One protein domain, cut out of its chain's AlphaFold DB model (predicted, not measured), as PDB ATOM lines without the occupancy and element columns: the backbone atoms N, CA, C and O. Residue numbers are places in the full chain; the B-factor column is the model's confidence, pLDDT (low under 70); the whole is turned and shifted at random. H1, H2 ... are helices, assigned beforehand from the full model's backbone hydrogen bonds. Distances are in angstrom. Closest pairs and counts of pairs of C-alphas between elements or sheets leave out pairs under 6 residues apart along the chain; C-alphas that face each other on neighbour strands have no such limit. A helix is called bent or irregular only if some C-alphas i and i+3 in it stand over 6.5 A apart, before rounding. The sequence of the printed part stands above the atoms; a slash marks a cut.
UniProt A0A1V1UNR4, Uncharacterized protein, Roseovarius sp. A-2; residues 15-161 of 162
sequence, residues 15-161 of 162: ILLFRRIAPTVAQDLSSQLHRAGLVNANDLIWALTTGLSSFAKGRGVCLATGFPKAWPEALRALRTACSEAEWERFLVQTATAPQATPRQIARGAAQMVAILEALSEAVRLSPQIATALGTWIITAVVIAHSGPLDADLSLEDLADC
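Overview. This is residues 15 to 161 of the 162 residues of an uncharacterized protein of Roseovarius sp. A-2 (UniProt A0A1V1UNR4). A compact, rounded ball of helices is built round the long helix arm H6a, with H2 side by side with it and running the other way. H1 and H5 cross over H6a and H2 on one side; on the other side H3 crosses H6a, and the chain folds back after H6a so that H6b lies side by side with H3. The short H4 packs on H6a near residue 145, and a long link without a named element, residues 89 to 101, runs round the outside to H5. The printed part has 147 residues, with six named helices in the order H1 to H6 and no named strand, an all-helix class. The radius of gyration of the C-alphas is 13.7 A, and the spans are 37 by 34 by 29 A.

Along the chain. H1, residues 15 to 35, begins at C-alpha 15 (193.857, 181.768, 113.871), is 30.2 A long and has a kink of 26 degrees near residue 22. H2 is residues 41 to 58, 25.7 A. H3, residues 63 to 78, 20.2 A, has a kink of 34 degrees near residue 70 and is only just irregular, with C-alphas 69 and 72 6.6 A apart. H4 is residues 84 to 88. H5, residues 102 to 123, is 31.9 A long and begins at C-alpha 102 (216.495, 205.813, 106.018). H6, residues 127 to 159, was assigned as one helix by its hydrogen bonds but is bent, with C-alphas 145 and 148 8.7 A apart. Its arms are H6a, residues 127 to 145, 27.0 A, and H6b, residues 148 to 159, which is irregular, with C-alphas 149 and 152 7.2 A apart, and ends at C-alpha 159 (203.829, 197.645, 121.892).

Arrangement. H6 is the hub, touching five other helices. H6a touches H2 at a shallow tilt of 5 degrees, opposite ways; the closest C-alphas, of Ala 56 and Thr 131, are 6.1 A apart. With residues 133 to 141 alone H6a touches H1, at a steep tilt of 63 degrees, closest at the C-alphas of Ala 22 and Ile 137, 4.6 A. H2 and H5 touch at a steep tilt of 53 degrees, closest at the C-alphas of Gly 51 and Ala 109, 3.7 A. H3 touches H6a at a steep tilt of 55 degrees, closest at the C-alphas of Ala 74 and Trp 136, 5.3 A. H3 and H6b touch at a shallow tilt of 5 degrees, opposite ways, closest at the C-alphas of Pro 68 and Ala 159, 5.8 A. H4 touches H6a, closest at the C-alphas of Trp 87 and Ala 144, 4.7 A. H5 and H6b are apart. Each O i to N i+4 pair is within hydrogen-bond range in H2, H4, H5 and H6a; in H1 14 of 17 are, in H3 8 of 12 and in H6b 6 of 8.

Size, cuts and confidence. The two C-alphas farthest apart, of Thr 96 and Arg 124, are 39.2 A apart. The printed part has no cut. The link from H4 to H5 is long, and the other links are tight. The mean pLDDT of the printed part is 90.8, and no printed residue is under 70.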
ATOM      1  N   ILE A  15     192.700 182.287 113.124       82.12
ATOM      2  CA  ILE A  15     193.857 181.768 113.871       82.12
ATOM      3  C   ILE A  15     194.589 180.667 113.089       82.12
ATOM      4  O   ILE A  15     195.810 180.694 112.979       82.12
ATOM      5  N   LEU A  16     193.859 179.696 112.528       80.69
ATOM      6  CA  LEU A  16     194.463 178.589 111.778       80.69
ATOM      7  C   LEU A  16     195.041 179.060 110.441       80.69
ATOM      8  O   LEU A  16     196.083 178.559 110.019       80.69
ATOM      9  N   LEU A  17     194.386 180.030 109.798       82.25
ATOM     10  CA  LEU A  17     194.897 180.660 108.582       82.25
ATOM     11  C   LEU A  17     196.178 181.444 108.871       82.25
ATOM     12  O   LEU A  17     197.204 181.201 108.241       82.25
ATOM     13  N   PHE A  18     196.146 182.346 109.849       88.56
ATOM     14  CA  PHE A  18     197.268 183.224 110.166       88.56
ATOM     15  C   PHE A  18     198.462 182.455 110.714       88.56
ATOM     16  O   PHE A  18     199.587 182.762 110.333       88.56
ATOM     17  N   ARG A  19     198.234 181.386 111.493       88.12
ATOM     18  CA  ARG A  19     199.306 180.494 111.959       88.12
ATOM     19  C   ARG A  19     200.135 179.915 110.810       88.12
ATOM     20  O   ARG A  19     201.310 179.642 111.010       88.12
ATOM     21  N   ARG A  20     199.542 179.718 109.627       85.62
ATOM     22  CA  ARG A  20     200.253 179.240 108.429       85.62
ATOM     23  C   ARG A  20     200.745 180.373 107.534       85.62
ATOM     24  O   ARG A  20     201.865 180.309 107.050       85.62
ATOM     25  N   ILE A  21     199.917 181.390 107.308       89.19
ATOM     26  CA  ILE A  21     200.210 182.468 106.354       89.19
ATOM     27  C   ILE A  21     201.290 183.408 106.893       89.19
ATOM     28  O   ILE A  21     202.201 183.770 106.152       89.19
ATOM     29  N   ALA A  22     201.200 183.808 108.163       92.56
ATOM     30  CA  ALA A  22     202.103 184.809 108.720       92.56
ATOM     31  C   ALA A  22     203.573 184.367 108.675       92.56
ATOM     32  O   ALA A  22     204.391 185.174 108.234       92.56
ATOM     33  N   PRO A  23     203.921 183.107 109.013       91.94
ATOM     34  CA  PRO A  23     205.289 182.639 108.869       91.94
ATOM     35  C   PRO A  23     205.818 182.714 107.426       91.94
ATOM     36  O   PRO A  23     206.883 183.275 107.183       91.94
ATOM     37  N   THR A  24     205.049 182.227 106.447       91.38
ATOM     38  CA  THR A  24     205.447 182.269 105.030       91.38
ATOM     39  C   THR A  24     205.664 183.701 104.543       91.38
ATOM     40  O   THR A  24     206.688 184.008 103.939       91.38
ATOM     41  N   VAL A  25     204.732 184.605 104.857       92.44
ATOM     42  CA  VAL A  25     204.837 186.013 104.453       92.44
ATOM     43  C   VAL A  25     206.026 186.702 105.130       92.44
ATOM     44  O   VAL A  25     206.728 187.479 104.482       92.44
ATOM     45  N   ALA A  26     206.284 186.408 106.408       93.19
ATOM     46  CA  ALA A  26     207.437 186.931 107.138       93.19
ATOM     47  C   ALA A  26     208.762 186.514 106.483       93.19
ATOM     48  O   ALA A  26     209.632 187.361 106.266       93.19
ATOM     49  N   GLN A  27     208.897 185.240 106.110       92.38
ATOM     50  CA  GLN A  27     210.086 184.716 105.438       92.38
ATOM     51  C   GLN A  27     210.304 185.354 104.054       92.38
ATOM     52  O   GLN A  27     211.428 185.740 103.707       92.38
ATOM     53  N   ASP A  28     209.232 185.516 103.275       92.06
ATOM     54  CA  ASP A  28     209.290 186.149 101.956       92.06
ATOM     55  C   ASP A  28     209.691 187.625 102.051       92.06
ATOM     56  O   ASP A  28     210.572 188.082 101.313       92.06
ATOM     57  N   LEU A  29     209.088 188.369 102.987       92.25
ATOM     58  CA  LEU A  29     209.435 189.763 103.272       92.25
ATOM     59  C   LEU A  29     210.893 189.902 103.694       92.25
ATOM     60  O   LEU A  29     211.630 190.695 103.107       92.25
ATOM     61  N   SER A  30     211.313 189.096 104.667       92.19
ATOM     62  CA  SER A  30     212.691 189.013 105.148       92.19
ATOM     63  C   SER A  30     213.667 188.822 103.981       92.19
ATOM     64  O   SER A  30     214.579 189.630 103.788       92.19
ATOM     65  N   SER A  31     213.415 187.839 103.114       92.56
ATOM     66  CA  SER A  31     214.277 187.520 101.970       92.56
ATOM     67  C   SER A  31     214.311 188.624 100.906       92.56
ATOM     68  O   SER A  31     215.339 188.874 100.269       92.56
ATOM     69  N   GLN A  32     213.183 189.289 100.652       91.81
ATOM     70  CA  GLN A  32     213.110 190.409  99.707       91.81
ATOM     71  C   GLN A  32     213.857 191.639 100.233       91.81
ATOM     72  O   GLN A  32     214.612 192.267  99.487       91.81
ATOM     73  N   LEU A  33     213.685 191.960 101.514       93.31
ATOM     74  CA  LEU A  33     214.292 193.130 102.138       93.31
ATOM     75  C   LEU A  33     215.789 192.945 102.381       93.31
ATOM     76  O   LEU A  33     216.554 193.873 102.120       93.31
ATOM     77  N   HIS A  34     216.225 191.731 102.717       93.56
ATOM     78  CA  HIS A  34     217.643 191.377 102.744       93.56
ATOM     79  C   HIS A  34     218.310 191.642 101.385       93.56
ATOM     80  O   HIS A  34     219.321 192.338 101.304       93.56
ATOM     81  N   ARG A  35     217.698 191.177 100.283       91.06
ATOM     82  CA  ARG A  35     218.183 191.453  98.913       91.06
ATOM     83  C   ARG A  35     218.169 192.939  98.552       91.06
ATOM     84  O   ARG A  35     218.942 193.368  97.703       91.06
ATOM     85  N   ALA A  36     217.311 193.729  99.194       89.25
ATOM     86  CA  ALA A  36     217.270 195.181  99.052       89.25
ATOM     87  C   ALA A  36     218.276 195.920  99.966       89.25
ATOM     88  O   ALA A  36     218.298 197.153  99.977       89.25
ATOM     89  N   GLY A  37     219.109 195.186 100.709       89.94
ATOM     90  CA  GLY A  37     220.151 195.718 101.586       89.94
ATOM     91  C   GLY A  37     219.687 196.025 103.012       89.94
ATOM     92  O   GLY A  37     220.437 196.642 103.761       89.94
ATOM     93  N   LEU A  38     218.479 195.610 103.399       93.19
ATOM     94  CA  LEU A  38     218.006 195.679 104.779       93.19
ATOM     95  C   LEU A  38     218.429 194.389 105.501       93.19
ATOM     96  O   LEU A  38     217.683 193.413 105.595       93.19
ATOM     97  N   VAL A  39     219.695 194.387 105.918       93.19
ATOM     98  CA  VAL A  39     220.413 193.231 106.486       93.19
ATOM     99  C   VAL A  39     220.364 193.177 108.013       93.19
ATOM    100  O   VAL A  39     220.598 192.115 108.587       93.19
ATOM    101  N   ASN A  40     220.074 194.299 108.671       94.38
ATOM    102  CA  ASN A  40     219.953 194.363 110.121       94.38
ATOM    103  C   ASN A  40     218.545 193.937 110.569       94.38
ATOM    104  O   ASN A  40     217.541 194.376 110.007       94.38
ATOM    105  N   ALA A  41     218.476 193.057 111.568       91.88
ATOM    106  CA  ALA A  41     217.212 192.482 112.026       91.88
ATOM    107  C   ALA A  41     216.337 193.477 112.812       91.88
ATOM    108  O   ALA A  41     215.120 193.492 112.629       91.88
ATOM    109  N   ASN A  42     216.940 194.364 113.608       93.00
ATOM    110  CA  ASN A  42     216.207 195.418 114.319       93.00
ATOM    111  C   ASN A  42     215.595 196.409 113.329       93.00
ATOM    112  O   ASN A  42     214.426 196.774 113.438       93.00
ATOM    113  N   ASP A  43     216.360 196.773 112.302       94.56
ATOM    114  CA  ASP A  43     215.878 197.624 111.217       94.56
ATOM    115  C   ASP A  43     214.748 196.965 110.421       94.56
ATOM    116  O   ASP A  43     213.864 197.659 109.916       94.56
ATOM    117  N   LEU A  44     214.753 195.630 110.299       94.81
ATOM    118  CA  LEU A  44     213.684 194.897 109.618       94.81
ATOM    119  C   LEU A  44     212.397 195.037 110.416       94.81
ATOM    120  O   LEU A  44     211.379 195.450 109.864       94.81
ATOM    121  N   ILE A  45     212.461 194.722 111.710       94.69
ATOM    122  CA  ILE A  45     211.332 194.850 112.628       94.69
ATOM    123  C   ILE A  45     210.803 196.288 112.587       94.69
ATOM    124  O   ILE A  45     209.611 196.484 112.359       94.69
ATOM    125  N   TRP A  46     211.688 197.284 112.686       95.00
ATOM    126  CA  TRP A  46     211.330 198.702 112.644       95.00
ATOM    127  C   TRP A  46     210.670 199.132 111.327       95.00
ATOM    128  O   TRP A  46     209.681 199.872 111.310       95.00
ATOM    129  N   ALA A  47     211.189 198.669 110.191       96.00
ATOM    130  CA  ALA A  47     210.606 198.979 108.894       96.00
ATOM    131  C   ALA A  47     209.207 198.361 108.746       96.00
ATOM    132  O   ALA A  47     208.281 199.030 108.281       96.00
ATOM    133  N   LEU A  48     209.028 197.107 109.170       96.62
ATOM    134  CA  LEU A  48     207.742 196.414 109.091       96.62
ATOM    135  C   LEU A  48     206.701 197.022 110.039       96.62
ATOM    136  O   LEU A  48     205.558 197.225 109.623       96.62
ATOM    137  N   THR A  49     207.079 197.378 111.267       96.12
ATOM    138  CA  THR A  49     206.186 198.065 112.216       96.12
ATOM    139  C   THR A  49     205.787 199.443 111.696       96.12
ATOM    140  O   THR A  49     204.602 199.773 111.698       96.12
ATOM    141  N   THR A  50     206.727 200.207 111.132       95.69
ATOM    142  CA  THR A  50     206.442 201.499 110.479       95.69
ATOM    143  C   THR A  50     205.446 201.348 109.322       95.69
ATOM    144  O   THR A  50     204.514 202.151 109.174       95.69
ATOM    145  N   GLY A  51     205.614 200.307 108.502       96.88
ATOM    146  CA  GLY A  51     204.699 199.987 107.408       96.88
ATOM    147  C   GLY A  51     203.302 199.617 107.903       96.88
ATOM    148  O   GLY A  51     202.313 200.154 107.402       96.88
ATOM    149  N   LEU A  52     203.210 198.771 108.934       97.12
ATOM    150  CA  LEU A  52     201.939 198.399 109.552       97.12
ATOM    151  C   LEU A  52     201.214 199.613 110.146       97.12
ATOM    152  O   LEU A  52     200.022 199.781 109.897       97.12
ATOM    153  N   SER A  53     201.921 200.487 110.870       95.81
ATOM    154  CA  SER A  53     201.362 201.737 111.405       95.81
ATOM    155  C   SER A  53     200.788 202.620 110.305       95.81
ATOM    156  O   SER A  53     199.674 203.133 110.427       95.81
ATOM    157  N   SER A  54     201.530 202.771 109.207       96.12
ATOM    158  CA  SER A  54     201.106 203.576 108.059       96.12
ATOM    159  C   SER A  54     199.862 202.990 107.393       96.12
ATOM    160  O   SER A  54     198.901 203.720 107.137       96.12
ATOM    161  N   PHE A  55     199.841 201.671 107.179       96.56
ATOM    162  CA  PHE A  55     198.683 200.958 106.647       96.56
ATOM    163  C   PHE A  55     197.456 201.119 107.555       96.56
ATOM    164  O   PHE A  55     196.401 201.553 107.094       96.56
ATOM    165  N   ALA A  56     197.596 200.833 108.852       95.31
ATOM    166  CA  ALA A  56     196.504 200.914 109.820       95.31
ATOM    167  C   ALA A  56     195.907 202.327 109.866       95.31
ATOM    168  O   ALA A  56     194.693 202.494 109.721       95.31
ATOM    169  N   LYS A  57     196.764 203.355 109.945       94.75
ATOM    170  CA  LYS A  57     196.352 204.763 109.903       94.75
ATOM    171  C   LYS A  57     195.608 205.103 108.612       94.75
ATOM    172  O   LYS A  57     194.536 205.702 108.674       94.75
ATOM    173  N   GLY A  58     196.131 204.686 107.456       94.94
ATOM    174  CA  GLY A  58     195.494 204.901 106.150       94.94
ATOM    175  C   GLY A  58     194.125 204.228 106.010       94.94
ATOM    176  O   GLY A  58     193.308 204.656 105.199       94.94
ATOM    177  N   ARG A  59     193.843 203.206 106.826       93.31
ATOM    178  CA  ARG A  59     192.572 202.473 106.843       93.31
ATOM    179  C   ARG A  59     191.685 202.792 108.057       93.31
ATOM    180  O   ARG A  59     190.679 202.115 108.260       93.31
ATOM    181  N   GLY A  60     192.035 203.804 108.857       93.50
ATOM    182  CA  GLY A  60     191.259 204.221 110.031       93.50
ATOM    183  C   GLY A  60     191.282 203.225 111.198       93.50
ATOM    184  O   GLY A  60     190.358 203.204 112.008       93.50
ATOM    185  N   VAL A  61     192.312 202.380 111.285       93.44
ATOM    186  CA  VAL A  61     192.507 201.404 112.365       93.44
ATOM    187  C   VAL A  61     193.546 201.938 113.353       93.44
ATOM    188  O   VAL A  61     194.640 202.342 112.967       93.44
ATOM    189  N   CYS A  62     193.217 201.923 114.646       92.00
ATOM    190  CA  CYS A  62     194.122 202.373 115.703       92.00
ATOM    191  C   CYS A  62     195.057 201.239 116.146       92.00
ATOM    192  O   CYS A  62     194.669 200.383 116.951       92.00
ATOM    193  N   LEU A  63     196.295 201.245 115.640       91.31
ATOM    194  CA  LEU A  63     197.279 200.208 115.953       91.31
ATOM    195  C   LEU A  63     197.670 200.192 117.438       91.31
ATOM    196  O   LEU A  63     197.730 199.107 118.001       91.31
ATOM    197  N   ALA A  64     197.790 201.350 118.095       88.69
ATOM    198  CA  ALA A  64     198.076 201.450 119.534       88.69
ATOM    199  C   ALA A  64     197.075 200.674 120.411       88.69
ATOM    200  O   ALA A  64     197.414 200.147 121.460       88.69
ATOM    201  N   THR A  65     195.823 200.535 119.961       85.88
ATOM    202  CA  THR A  65     194.817 199.722 120.672       85.88
ATOM    203  C   THR A  65     194.720 198.283 120.173       85.88
ATOM    204  O   THR A  65     194.273 197.404 120.912       85.88
ATOM    205  N   GLY A  66     195.080 198.044 118.909       85.62
ATOM    206  CA  GLY A  66     194.950 196.747 118.249       85.62
ATOM    207  C   GLY A  66     196.151 195.836 118.477       85.62
ATOM    208  O   GLY A  66     195.972 194.654 118.760       85.62
ATOM    209  N   PHE A  67     197.365 196.383 118.399       88.38
ATOM    210  CA  PHE A  67     198.608 195.629 118.519       88.38
ATOM    211  C   PHE A  67     198.746 194.962 119.895       88.38
ATOM    212  O   PHE A  67     198.869 193.735 119.897       88.38
ATOM    213  N   PRO A  68     198.591 195.665 121.044       88.94
ATOM    214  CA  PRO A  68     198.717 195.043 122.371       88.94
ATOM    215  C   PRO A  68     197.719 193.905 122.623       88.94
ATOM    216  O   PRO A  68     197.955 193.029 123.448       88.94
ATOM    217  N   LYS A  69     196.590 193.899 121.906       88.06
ATOM    218  CA  LYS A  69     195.576 192.839 122.003       88.06
ATOM    219  C   LYS A  69     195.874 191.654 121.086       88.06
ATOM    220  O   LYS A  69     195.532 190.528 121.430       88.06
ATOM    221  N   ALA A  70     196.464 191.906 119.920       88.88
ATOM    222  CA  ALA A  70     196.632 190.908 118.869       88.88
ATOM    223  C   ALA A  70     197.949 190.124 118.981       88.88
ATOM    224  O   ALA A  70     197.956 188.918 118.721       88.88
ATOM    225  N   TRP A  71     199.054 190.767 119.376       93.56
ATOM    226  CA  TRP A  71     200.355 190.092 119.427       93.56
ATOM    227  C   TRP A  71     200.424 188.945 120.455       93.56
ATOM    228  O   TRP A  71     201.036 187.931 120.117       93.56
ATOM    229  N   PRO A  72     199.772 188.987 121.642       93.00
ATOM    230  CA  PRO A  72     199.843 187.865 122.586       93.00
ATOM    231  C   PRO A  72     199.160 186.602 122.045       93.00
ATOM    232  O   PRO A  72     199.590 185.472 122.291       93.00
ATOM    233  N   GLU A  73     198.079 186.779 121.280       91.94
ATOM    234  CA  GLU A  73     197.414 185.680 120.584       91.94
ATOM    235  C   GLU A  73     198.285 185.128 119.455       91.94
ATOM    236  O   GLU A  73     198.463 183.909 119.370       91.94
ATOM    237  N   ALA A  74     198.881 186.014 118.652       92.94
ATOM    238  CA  ALA A  74     199.820 185.635 117.604       92.94
ATOM    239  C   ALA A  74     200.997 184.835 118.176       92.94
ATOM    240  O   ALA A  74     201.285 183.742 117.697       92.94
ATOM    241  N   LEU A  75     201.625 185.321 119.250       93.12
ATOM    242  CA  LEU A  75     202.780 184.681 119.875       93.12
ATOM    243  C   LEU A  75     202.429 183.275 120.363       93.12
ATOM    244  O   LEU A  75     203.121 182.310 120.047       93.12
ATOM    245  N   ARG A  76     201.309 183.130 121.075       91.75
ATOM    246  CA  ARG A  76     200.829 181.827 121.555       91.75
ATOM    247  C   ARG A  76     200.553 180.847 120.413       91.75
ATOM    248  O   ARG A  76     200.870 179.667 120.542       91.75
ATOM    249  N   ALA A  77     199.973 181.314 119.310       91.50
ATOM    250  CA  ALA A  77     199.688 180.469 118.154       91.50
ATOM    251  C   ALA A  77     200.951 180.105 117.353       91.50
ATOM    252  O   ALA A  77     201.031 179.003 116.802       91.50
ATOM    253  N   LEU A  78     201.925 181.014 117.288       92.94
ATOM    254  CA  LEU A  78     203.125 180.879 116.466       92.94
ATOM    255  C   LEU A  78     204.276 180.164 117.178       92.94
ATOM    256  O   LEU A  78     205.001 179.432 116.516       92.94
ATOM    257  N   ARG A  79     204.397 180.252 118.511       87.94
ATOM    258  CA  ARG A  79     205.464 179.588 119.296       87.94
ATOM    259  C   ARG A  79     205.659 178.107 118.950       87.94
ATOM    260  O   ARG A  79     206.774 177.612 118.977       87.94
ATOM    261  N   THR A  80     204.577 177.409 118.604       84.12
ATOM    262  CA  THR A  80     204.586 175.979 118.236       84.12
ATOM    263  C   THR A  80     204.233 175.733 116.767       84.12
ATOM    264  O   THR A  80     203.887 174.619 116.379       84.12
ATOM    265  N   ALA A  81     204.197 176.776 115.935       86.56
ATOM    266  CA  ALA A  81     203.878 176.653 114.513       86.56
ATOM    267  C   ALA A  81     205.053 176.109 113.694       86.56
ATOM    268  O   ALA A  81     204.814 175.393 112.724       86.56
ATOM    269  N   CYS A  82     206.279 176.411 114.117       84.94
ATOM    270  CA  CYS A  82     207.516 175.923 113.526       84.94
ATOM    271  C   CYS A  82     208.442 175.413 114.638       84.94
ATOM    272  O   CYS A  82     208.328 175.822 115.796       84.94
ATOM    273  N   SER A  83     209.342 174.505 114.282       86.12
ATOM    274  CA  SER A  83     210.469 174.093 115.116       86.12
ATOM    275  C   SER A  83     211.489 175.225 115.263       86.12
ATOM    276  O   SER A  83     211.544 176.145 114.450       86.12
ATOM    277  N   GLU A  84     212.329 175.150 116.290       83.81
ATOM    278  CA  GLU A  84     213.389 176.136 116.536       83.81
ATOM    279  C   GLU A  84     214.339 176.269 115.334       83.81
ATOM    280  O   GLU A  84     214.550 177.368 114.833       83.81
ATOM    281  N   ALA A  85     214.773 175.143 114.759       85.44
ATOM    282  CA  ALA A  85     215.604 175.122 113.553       85.44
ATOM    283  C   ALA A  85     214.907 175.700 112.305       85.44
ATOM    284  O   ALA A  85     215.575 176.097 111.350       85.44
ATOM    285  N   GLU A  86     213.573 175.704 112.256       87.50
ATOM    286  CA  GLU A  86     212.834 176.405 111.203       87.50
ATOM    287  C   GLU A  86     212.830 177.910 111.466       87.50
ATOM    288  O   GLU A  86     213.136 178.664 110.547       87.50
ATOM    289  N   TRP A  87     212.578 178.347 112.704       87.69
ATOM    290  CA  TRP A  87     212.643 179.762 113.084       87.69
ATOM    291  C   TRP A  87     214.028 180.379 112.856       87.69
ATOM    292  O   TRP A  87     214.120 181.492 112.351       87.69
ATOM    293  N   GLU A  88     215.108 179.646 113.112       81.19
ATOM    294  CA  GLU A  88     216.473 180.109 112.819       81.19
ATOM    295  C   GLU A  88     216.716 180.358 111.323       81.19
ATOM    296  O   GLU A  88     217.517 181.210 110.945       81.19
ATOM    297  N   ARG A  89     216.021 179.628 110.442       81.31
ATOM    298  CA  ARG A  89     216.155 179.771 108.981       81.31
ATOM    299  C   ARG A  89     215.231 180.835 108.394       81.31
ATOM    300  O   ARG A  89     215.301 181.097 107.192       81.31
ATOM    301  N   PHE A  90     214.339 181.413 109.197       78.88
ATOM    302  CA  PHE A  90     213.371 182.406 108.733       78.88
ATOM    303  C   PHE A  90     214.002 183.762 108.442       78.88
ATOM    304  O   PHE A  90     213.617 184.438 107.480       78.88
ATOM    305  N   LEU A  91     214.951 184.178 109.278       79.81
ATOM    306  CA  LEU A  91     215.658 185.434 109.096       79.81
ATOM    307  C   LEU A  91     217.010 185.194 108.456       79.81
ATOM    308  O   LEU A  91     217.814 184.390 108.909       79.81
ATOM    309  N   VAL A  92     217.249 185.946 107.388       84.44
ATOM    310  CA  VAL A  92     218.570 186.041 106.758       84.44
ATOM    311  C   VAL A  92     219.351 187.218 107.366       84.44
ATOM    312  O   VAL A  92     220.558 187.344 107.183       84.44
ATOM    313  N   GLN A  93     218.657 188.100 108.091       87.62
ATOM    314  CA  GLN A  93     219.207 189.257 108.785       87.62
ATOM    315  C   GLN A  93     219.956 188.869 110.059       87.62
ATOM    316  O   GLN A  93     219.639 187.884 110.719       87.62
ATOM    317  N   THR A  94     220.892 189.727 110.461       86.81
ATOM    318  CA  THR A  94     221.628 189.608 111.726       86.81
ATOM    319  C   THR A  94     221.576 190.919 112.508       86.81
ATOM    320  O   THR A  94     221.588 192.001 111.923       86.81
ATOM    321  N   ALA A  95     221.549 190.841 113.843       86.38
ATOM    322  CA  ALA A  95     221.606 192.017 114.718       86.38
ATOM    323  C   ALA A  95     222.917 192.808 114.576       86.38
ATOM    324  O   ALA A  95     222.957 194.003 114.853       86.38
ATOM    325  N   THR A  96     223.994 192.139 114.149       89.31
ATOM    326  CA  THR A  96     225.343 192.714 114.064       89.31
ATOM    327  C   THR A  96     225.624 193.430 112.743       89.31
ATOM    328  O   THR A  96     226.701 194.004 112.575       89.31
ATOM    329  N   ALA A  97     224.687 193.402 111.790       92.12
ATOM    330  CA  ALA A  97     224.847 194.090 110.517       92.12
ATOM    331  C   ALA A  97     224.814 195.619 110.702       92.12
ATOM    332  O   ALA A  97     224.142 196.111 111.614       92.12
ATOM    333  N   PRO A  98     225.476 196.386 109.815       93.00
ATOM    334  CA  PRO A  98     225.361 197.838 109.803       93.00
ATOM    335  C   PRO A  98     223.905 198.293 109.714       93.00
ATOM    336  O   PRO A  98     223.096 197.662 109.027       93.00
ATOM    337  N   GLN A  99     223.605 199.408 110.376       94.38
ATOM    338  CA  GLN A  99     222.279 200.012 110.321       94.38
ATOM    339  C   GLN A  99     221.904 200.377 108.882       94.38
ATOM    340  O   GLN A  99     222.713 200.892 108.102       94.38
ATOM    341  N   ALA A 100     220.652 200.116 108.544       93.31
ATOM    342  CA  ALA A 100     220.066 200.456 107.272       93.31
ATOM    343  C   ALA A 100     219.902 201.976 107.146       93.31
ATOM    344  O   ALA A 100     219.565 202.699 108.082       93.31
ATOM    345  N   THR A 101     220.098 202.478 105.934       94.50
ATOM    346  CA  THR A 101     219.816 203.876 105.610       94.50
ATOM    347  C   THR A 101     218.315 204.173 105.731       94.50
ATOM    348  O   THR A 101     217.488 203.290 105.474       94.50
ATOM    349  N   PRO A 102     217.911 205.435 105.977       94.38
ATOM    350  CA  PRO A 102     216.495 205.813 106.018       94.38
ATOM    351  C   PRO A 102     215.716 205.410 104.758       94.38
ATOM    352  O   PRO A 102     214.548 205.036 104.826       94.38
ATOM    353  N   ARG A 103     216.377 205.420 103.592       94.12
ATOM    354  CA  ARG A 103     215.787 204.974 102.322       94.12
ATOM    355  C   ARG A 103     215.466 203.476 102.323       94.12
ATOM    356  O   ARG A 103     214.451 203.077 101.756       94.12
ATOM    357  N   GLN A 104     216.321 202.651 102.924       93.50
ATOM    358  CA  GLN A 104     216.092 201.210 103.045       93.50
ATOM    359  C   GLN A 104     214.949 200.917 104.021       93.50
ATOM    360  O   GLN A 104     214.070 200.130 103.679       93.50
ATOM    361  N   ILE A 105     214.896 201.621 105.157       95.06
ATOM    362  CA  ILE A 105     213.775 201.537 106.108       95.06
ATOM    363  C   ILE A 105     212.452 201.914 105.434       95.06
ATOM    364  O   ILE A 105     211.492 201.146 105.478       95.06
ATOM    365  N   ALA A 106     212.405 203.055 104.737       95.00
ATOM    366  CA  ALA A 106     211.206 203.507 104.031       95.00
ATOM    367  C   ALA A 106     210.740 202.498 102.967       95.00
ATOM    368  O   ALA A 106     209.541 202.271 102.798       95.00
ATOM    369  N   ARG A 107     211.683 201.849 102.277       94.56
ATOM    370  CA  ARG A 107     211.375 200.772 101.330       94.56
ATOM    371  C   ARG A 107     210.788 199.545 102.029       94.56
ATOM    372  O   ARG A 107     209.837 198.970 101.508       94.56
ATOM    373  N   GLY A 108     211.321 199.159 103.188       94.50
ATOM    374  CA  GLY A 108     210.765 198.072 103.999       94.50
ATOM    375  C   GLY A 108     209.336 198.354 104.455       94.50
ATOM    376  O   GLY A 108     208.456 197.514 104.268       94.50
ATOM    377  N   ALA A 109     209.077 199.572 104.931       96.50
ATOM    378  CA  ALA A 109     207.736 200.015 105.298       96.50
ATOM    379  C   ALA A 109     206.763 199.959 104.110       96.50
ATOM    380  O   ALA A 109     205.666 199.416 104.233       96.50
ATOM    381  N   ALA A 110     207.176 200.456 102.939       96.69
ATOM    382  CA  ALA A 110     206.363 200.399 101.725       96.69
ATOM    383  C   ALA A 110     206.056 198.957 101.287       96.69
ATOM    384  O   ALA A 110     204.942 198.676 100.849       96.69
ATOM    385  N   GLN A 111     207.010 198.031 101.441       95.81
ATOM    386  CA  GLN A 111     206.800 196.624 101.099       95.81
ATOM    387  C   GLN A 111     205.759 195.962 102.009       95.81
ATOM    388  O   GLN A 111     204.910 195.215 101.524       95.81
ATOM    389  N   MET A 112     205.785 196.264 103.311       96.88
ATOM    390  CA  MET A 112     204.765 195.784 104.247       96.88
ATOM    391  C   MET A 112     203.370 196.287 103.855       96.88
ATOM    392  O   MET A 112     202.433 195.495 103.781       96.88
ATOM    393  N   VAL A 113     203.240 197.581 103.539       97.06
ATOM    394  CA  VAL A 113     201.972 198.166 103.065       97.06
ATOM    395  C   VAL A 113     201.486 197.442 101.809       97.06
ATOM    396  O   VAL A 113     200.360 196.953 101.795       97.06
ATOM    397  N   ALA A 114     202.342 197.304 100.793       95.81
ATOM    398  CA  ALA A 114     201.978 196.684  99.521       95.81
ATOM    399  C   ALA A 114     201.487 195.235  99.684       95.81
ATOM    400  O   ALA A 114     200.515 194.835  99.044       95.81
ATOM    401  N   ILE A 115     202.118 194.449 100.562       94.38
ATOM    402  CA  ILE A 115     201.679 193.074 100.839       94.38
ATOM    403  C   ILE A 115     200.328 193.052 101.548       94.38
ATOM    404  O   ILE A 115     199.457 192.268 101.171       94.38
ATOM    405  N   LEU A 116     200.127 193.906 102.555       94.94
ATOM    406  CA  LEU A 116     198.845 193.974 103.251       94.94
ATOM    407  C   LEU A 116     197.721 194.417 102.316       94.94
ATOM    408  O   LEU A 116     196.623 193.873 102.403       94.94
ATOM    409  N   GLU A 117     197.983 195.344 101.398       94.56
ATOM    410  CA  GLU A 117     197.023 195.757 100.373       94.56
ATOM    411  C   GLU A 117     196.692 194.611  99.418       94.56
ATOM    412  O   GLU A 117     195.519 194.261  99.283       94.56
ATOM    413  N   ALA A 118     197.707 193.953  98.856       92.75
ATOM    414  CA  ALA A 118     197.515 192.830  97.945       92.75
ATOM    415  C   ALA A 118     196.725 191.679  98.594       92.75
ATOM    416  O   ALA A 118     195.796 191.139  97.992       92.75
ATOM    417  N   LEU A 119     197.046 191.321  99.843       87.56
ATOM    418  CA  LEU A 119     196.330 190.277 100.584       87.56
ATOM    419  C   LEU A 119     194.903 190.705 100.947       87.56
ATOM    420  O   LEU A 119     193.976 189.893 100.865       87.56
ATOM    421  N   SER A 120     194.714 191.976 101.313       88.50
ATOM    422  CA  SER A 120     193.387 192.528 101.599       88.50
ATOM    423  C   SER A 120     192.488 192.481 100.373       88.50
ATOM    424  O   SER A 120     191.325 192.107 100.494       88.50
ATOM    425  N   GLU A 121     193.012 192.815  99.196       89.44
ATOM    426  CA  GLU A 121     192.262 192.810  97.941       89.44
ATOM    427  C   GLU A 121     191.970 191.391  97.452       89.44
ATOM    428  O   GLU A 121     190.823 191.075  97.128       89.44
ATOM    429  N   ALA A 122     192.978 190.512  97.464       85.50
ATOM    430  CA  ALA A 122     192.850 189.142  96.976       85.50
ATOM    431  C   ALA A 122     191.809 188.329  97.761       85.50
ATOM    432  O   ALA A 122     191.063 187.543  97.174       85.50
ATOM    433  N   VAL A 123     191.735 188.526  99.082       82.81
ATOM    434  CA  VAL A 123     190.868 187.739  99.980       82.81
ATOM    435  C   VAL A 123     189.711 188.573 100.553       82.81
ATOM    436  O   VAL A 123     188.904 188.070 101.330       82.81
ATOM    437  N   ARG A 124     189.584 189.844 100.144       85.94
ATOM    438  CA  ARG A 124     188.580 190.805 100.643       85.94
ATOM    439  C   ARG A 124     188.579 190.926 102.172       85.94
ATOM    440  O   ARG A 124     187.523 190.916 102.805       85.94
ATOM    441  N   LEU A 125     189.768 191.016 102.768       86.94
ATOM    442  CA  LEU A 125     189.903 191.188 104.216       86.94
ATOM    443  C   LEU A 125     189.402 192.574 104.630       86.94
ATOM    444  O   LEU A 125     189.645 193.570 103.947       86.94
ATOM    445  N   SER A 126     188.734 192.653 105.782       90.44
ATOM    446  CA  SER A 126     188.458 193.954 106.386       90.44
ATOM    447  C   SER A 126     189.768 194.609 106.848       90.44
ATOM    448  O   SER A 126     190.725 193.900 107.182       90.44
ATOM    449  N   PRO A 127     189.820 195.949 106.954       90.25
ATOM    450  CA  PRO A 127     190.981 196.658 107.488       90.25
ATOM    451  C   PRO A 127     191.500 196.120 108.823       90.25
ATOM    452  O   PRO A 127     192.709 196.042 109.039       90.25
ATOM    453  N   GLN A 128     190.593 195.720 109.717       91.38
ATOM    454  CA  GLN A 128     190.941 195.177 111.029       91.38
ATOM    455  C   GLN A 128     191.633 193.819 110.899       91.38
ATOM    456  O   GLN A 128     192.648 193.585 111.549       91.38
ATOM    457  N   ILE A 129     191.116 192.944 110.032       90.62
ATOM    458  CA  ILE A 129     191.677 191.607 109.809       90.62
ATOM    459  C   ILE A 129     193.036 191.708 109.107       90.62
ATOM    460  O   ILE A 129     193.970 191.007 109.485       90.62
ATOM    461  N   ALA A 130     193.178 192.611 108.136       92.44
ATOM    462  CA  ALA A 130     194.453 192.871 107.472       92.44
ATOM    463  C   ALA A 130     195.509 193.428 108.439       92.44
ATOM    464  O   ALA A 130     196.647 192.967 108.453       92.44
ATOM    465  N   THR A 131     195.118 194.368 109.306       94.38
ATOM    466  CA  THR A 131     196.011 194.906 110.346       94.38
ATOM    467  C   THR A 131     196.422 193.812 111.336       94.38
ATOM    468  O   THR A 131     197.598 193.702 111.668       94.38
ATOM    469  N   ALA A 132     195.484 192.951 111.751       93.56
ATOM    470  CA  ALA A 132     195.781 191.809 112.612       93.56
ATOM    471  C   ALA A 132     196.755 190.825 111.945       93.56
ATOM    472  O   ALA A 132     197.711 190.398 112.584       93.56
ATOM    473  N   LEU A 133     196.578 190.514 110.655       93.81
ATOM    474  CA  LEU A 133     197.545 189.707 109.907       93.81
ATOM    475  C   LEU A 133     198.936 190.354 109.909       93.81
ATOM    476  O   LEU A 133     199.932 189.666 110.116       93.81
ATOM    477  N   GLY A 134     199.006 191.675 109.740       95.81
ATOM    478  CA  GLY A 134     200.254 192.424 109.845       95.81
ATOM    479  C   GLY A 134     200.937 192.274 111.206       95.81
ATOM    480  O   GLY A 134     202.141 192.029 111.254       95.81
ATOM    481  N   THR A 135     200.176 192.333 112.303       96.25
ATOM    482  CA  THR A 135     200.697 192.035 113.647       96.25
ATOM    483  C   THR A 135     201.266 190.620 113.719       96.25
ATOM    484  O   THR A 135     202.367 190.442 114.223       96.25
ATOM    485  N   TRP A 136     200.574 189.618 113.168       96.50
ATOM    486  CA  TRP A 136     201.056 188.233 113.175       96.50
ATOM    487  C   TRP A 136     202.339 188.042 112.361       96.50
ATOM    488  O   TRP A 136     203.208 187.275 112.770       96.50
ATOM    489  N   ILE A 137     202.477 188.741 111.232       96.06
ATOM    490  CA  ILE A 137     203.706 188.741 110.426       96.06
ATOM    491  C   ILE A 137     204.867 189.312 111.247       96.06
ATOM    492  O   ILE A 137     205.922 188.690 111.318       96.06
ATOM    493  N   ILE A 138     204.665 190.455 111.912       96.12
ATOM    494  CA  ILE A 138     205.684 191.055 112.788       96.12
ATOM    495  C   ILE A 138     206.028 190.105 113.934       96.12
ATOM    496  O   ILE A 138     207.202 189.879 114.197       96.12
ATOM    497  N   THR A 139     205.036 189.482 114.571       95.69
ATOM    498  CA  THR A 139     205.272 188.486 115.623       95.69
ATOM    499  C   THR A 139     206.105 187.305 115.126       95.69
ATOM    500  O   THR A 139     207.015 186.881 115.829       95.69
ATOM    501  N   ALA A 140     205.859 186.799 113.915       95.38
ATOM    502  CA  ALA A 140     206.683 185.745 113.324       95.38
ATOM    503  C   ALA A 140     208.136 186.203 113.096       95.38
ATOM    504  O   ALA A 140     209.062 185.456 113.399       95.38
ATOM    505  N   VAL A 141     208.342 187.436 112.616       94.56
ATOM    506  CA  VAL A 141     209.682 188.034 112.469       94.56
ATOM    507  C   VAL A 141     210.376 188.167 113.827       94.56
ATOM    508  O   VAL A 141     211.547 187.826 113.938       94.56
ATOM    509  N   VAL A 142     209.668 188.605 114.870       94.00
ATOM    510  CA  VAL A 142     210.242 188.749 116.215       94.00
ATOM    511  C   VAL A 142     210.603 187.394 116.823       94.00
ATOM    512  O   VAL A 142     211.696 187.256 117.357       94.00
ATOM    513  N   ILE A 143     209.757 186.366 116.679       92.81
ATOM    514  CA  ILE A 143     210.092 184.996 117.114       92.81
ATOM    515  C   ILE A 143     211.346 184.489 116.405       92.81
ATOM    516  O   ILE A 143     212.223 183.919 117.046       92.81
ATOM    517  N   ALA A 144     211.446 184.705 115.095       90.88
ATOM    518  CA  ALA A 144     212.615 184.298 114.329       90.88
ATOM    519  C   ALA A 144     213.888 185.078 114.713       90.88
ATOM    520  O   ALA A 144     214.992 184.592 114.488       90.88
ATOM    521  N   HIS A 145     213.744 186.282 115.275       90.06
ATOM    522  CA  HIS A 145     214.860 187.130 115.686       90.06
ATOM    523  C   HIS A 145     215.344 186.842 117.107       90.06
ATOM    524  O   HIS A 145     216.527 186.579 117.311       90.06
ATOM    525  N   SER A 146     214.431 186.921 118.072       86.19
ATOM    526  CA  SER A 146     214.719 186.823 119.504       86.19
ATOM    527  C   SER A 146     214.622 185.384 120.017       86.19
ATOM    528  O   SER A 146     214.986 185.102 121.151       86.19
ATOM    529  N   GLY A 147     214.114 184.461 119.201       85.38
ATOM    530  CA  GLY A 147     213.741 183.122 119.633       85.38
ATOM    531  C   GLY A 147     212.338 183.082 120.260       85.38
ATOM    532  O   GLY A 147     211.799 184.092 120.715       85.38
ATOM    533  N   PRO A 148     211.694 181.901 120.303       81.12
ATOM    534  CA  PRO A 148     210.312 181.755 120.770       81.12
ATOM    535  C   PRO A 148     210.119 182.045 122.264       81.12
ATOM    536  O   PRO A 148     208.988 182.325 122.681       81.12
ATOM    537  N   LEU A 149     211.192 181.951 123.058       80.69
ATOM    538  CA  LEU A 149     211.175 182.225 124.492       80.69
ATOM    539  C   LEU A 149     211.193 183.731 124.762       80.69
ATOM    540  O   LEU A 149     210.259 184.199 125.399       80.69
ATOM    541  N   ASP A 150     212.148 184.467 124.186       85.81
ATOM    542  CA  ASP A 150     212.377 185.893 124.484       85.81
ATOM    543  C   ASP A 150     211.537 186.859 123.622       85.81
ATOM    544  O   ASP A 150     211.578 188.079 123.792       85.81
ATOM    545  N   ALA A 151     210.758 186.332 122.671       87.12
ATOM    546  CA  ALA A 151     209.921 187.136 121.783       87.12
ATOM    547  C   ALA A 151     208.817 187.931 122.497       87.12
ATOM    548  O   ALA A 151     208.331 188.905 121.929       87.12
ATOM    549  N   ASP A 152     208.388 187.533 123.697       90.62
ATOM    550  CA  ASP A 152     207.403 188.302 124.465       90.62
ATOM    551  C   ASP A 152     207.955 189.655 124.911       90.62
ATOM    552  O   ASP A 152     207.294 190.658 124.659       90.62
ATOM    553  N   LEU A 153     209.171 189.695 125.462       86.81
ATOM    554  CA  LEU A 153     209.829 190.940 125.871       86.81
ATOM    555  C   LEU A 153     209.981 191.898 124.686       86.81
ATOM    556  O   LEU A 153     209.580 193.055 124.748       86.81
ATOM    557  N   SER A 154     210.471 191.389 123.552       86.69
ATOM    558  CA  SER A 154     210.622 192.198 122.336       86.69
ATOM    559  C   SER A 154     209.281 192.716 121.793       86.69
ATOM    560  O   SER A 154     209.228 193.793 121.206       86.69
ATOM    561  N   LEU A 155     208.187 191.959 121.943       90.75
ATOM    562  CA  LEU A 155     206.855 192.392 121.502       90.75
ATOM    563  C   LEU A 155     206.202 193.379 122.468       90.75
ATOM    564  O   LEU A 155     205.432 194.225 122.013       90.75
ATOM    565  N   GLU A 156     206.502 193.279 123.760       89.75
ATOM    566  CA  GLU A 156     206.103 194.254 124.772       89.75
ATOM    567  C   GLU A 156     206.788 195.604 124.514       89.75
ATOM    568  O   GLU A 156     206.091 196.600 124.325       89.75
ATOM    569  N   ASP A 157     208.110 195.614 124.315       87.94
ATOM    570  CA  ASP A 157     208.868 196.824 123.955       87.94
ATOM    571  C   ASP A 157     208.337 197.481 122.664       87.94
ATOM    572  O   ASP A 157     208.234 198.705 122.547       87.94
ATOM    573  N   LEU A 158     207.963 196.666 121.670       86.44
ATOM    574  CA  LEU A 158     207.346 197.159 120.437       86.44
ATOM    575  C   LEU A 158     205.946 197.732 120.662       86.44
ATOM    576  O   LEU A 158     205.562 198.669 119.962       86.44
ATOM    577  N   ALA A 159     205.169 197.165 121.586       84.50
ATOM    578  CA  ALA A 159     203.829 197.645 121.892       84.50
ATOM    579  C   ALA A 159     203.861 199.054 122.502       84.50
ATOM    580  O   ALA A 159     203.006 199.868 122.156       84.50
ATOM    581  N   ASP A 160     204.877 199.352 123.312       83.94
ATOM    582  CA  ASP A 160     205.091 200.665 123.934       83.94
ATOM    583  C   ASP A 160     205.498 201.761 122.932       83.94
ATOM    584  O   ASP A 160     205.456 202.953 123.242       83.94
ATOM    585  N   CYS A 161     205.867 201.378 121.707       83.38
ATOM    586  CA  CYS A 161     206.250 202.305 120.644       83.38
ATOM    587  C   CYS A 161     205.063 202.840 119.811       83.38
ATOM    588  O   CYS A 161     205.294 203.660 118.914       83.38
TER     589      CYS A 161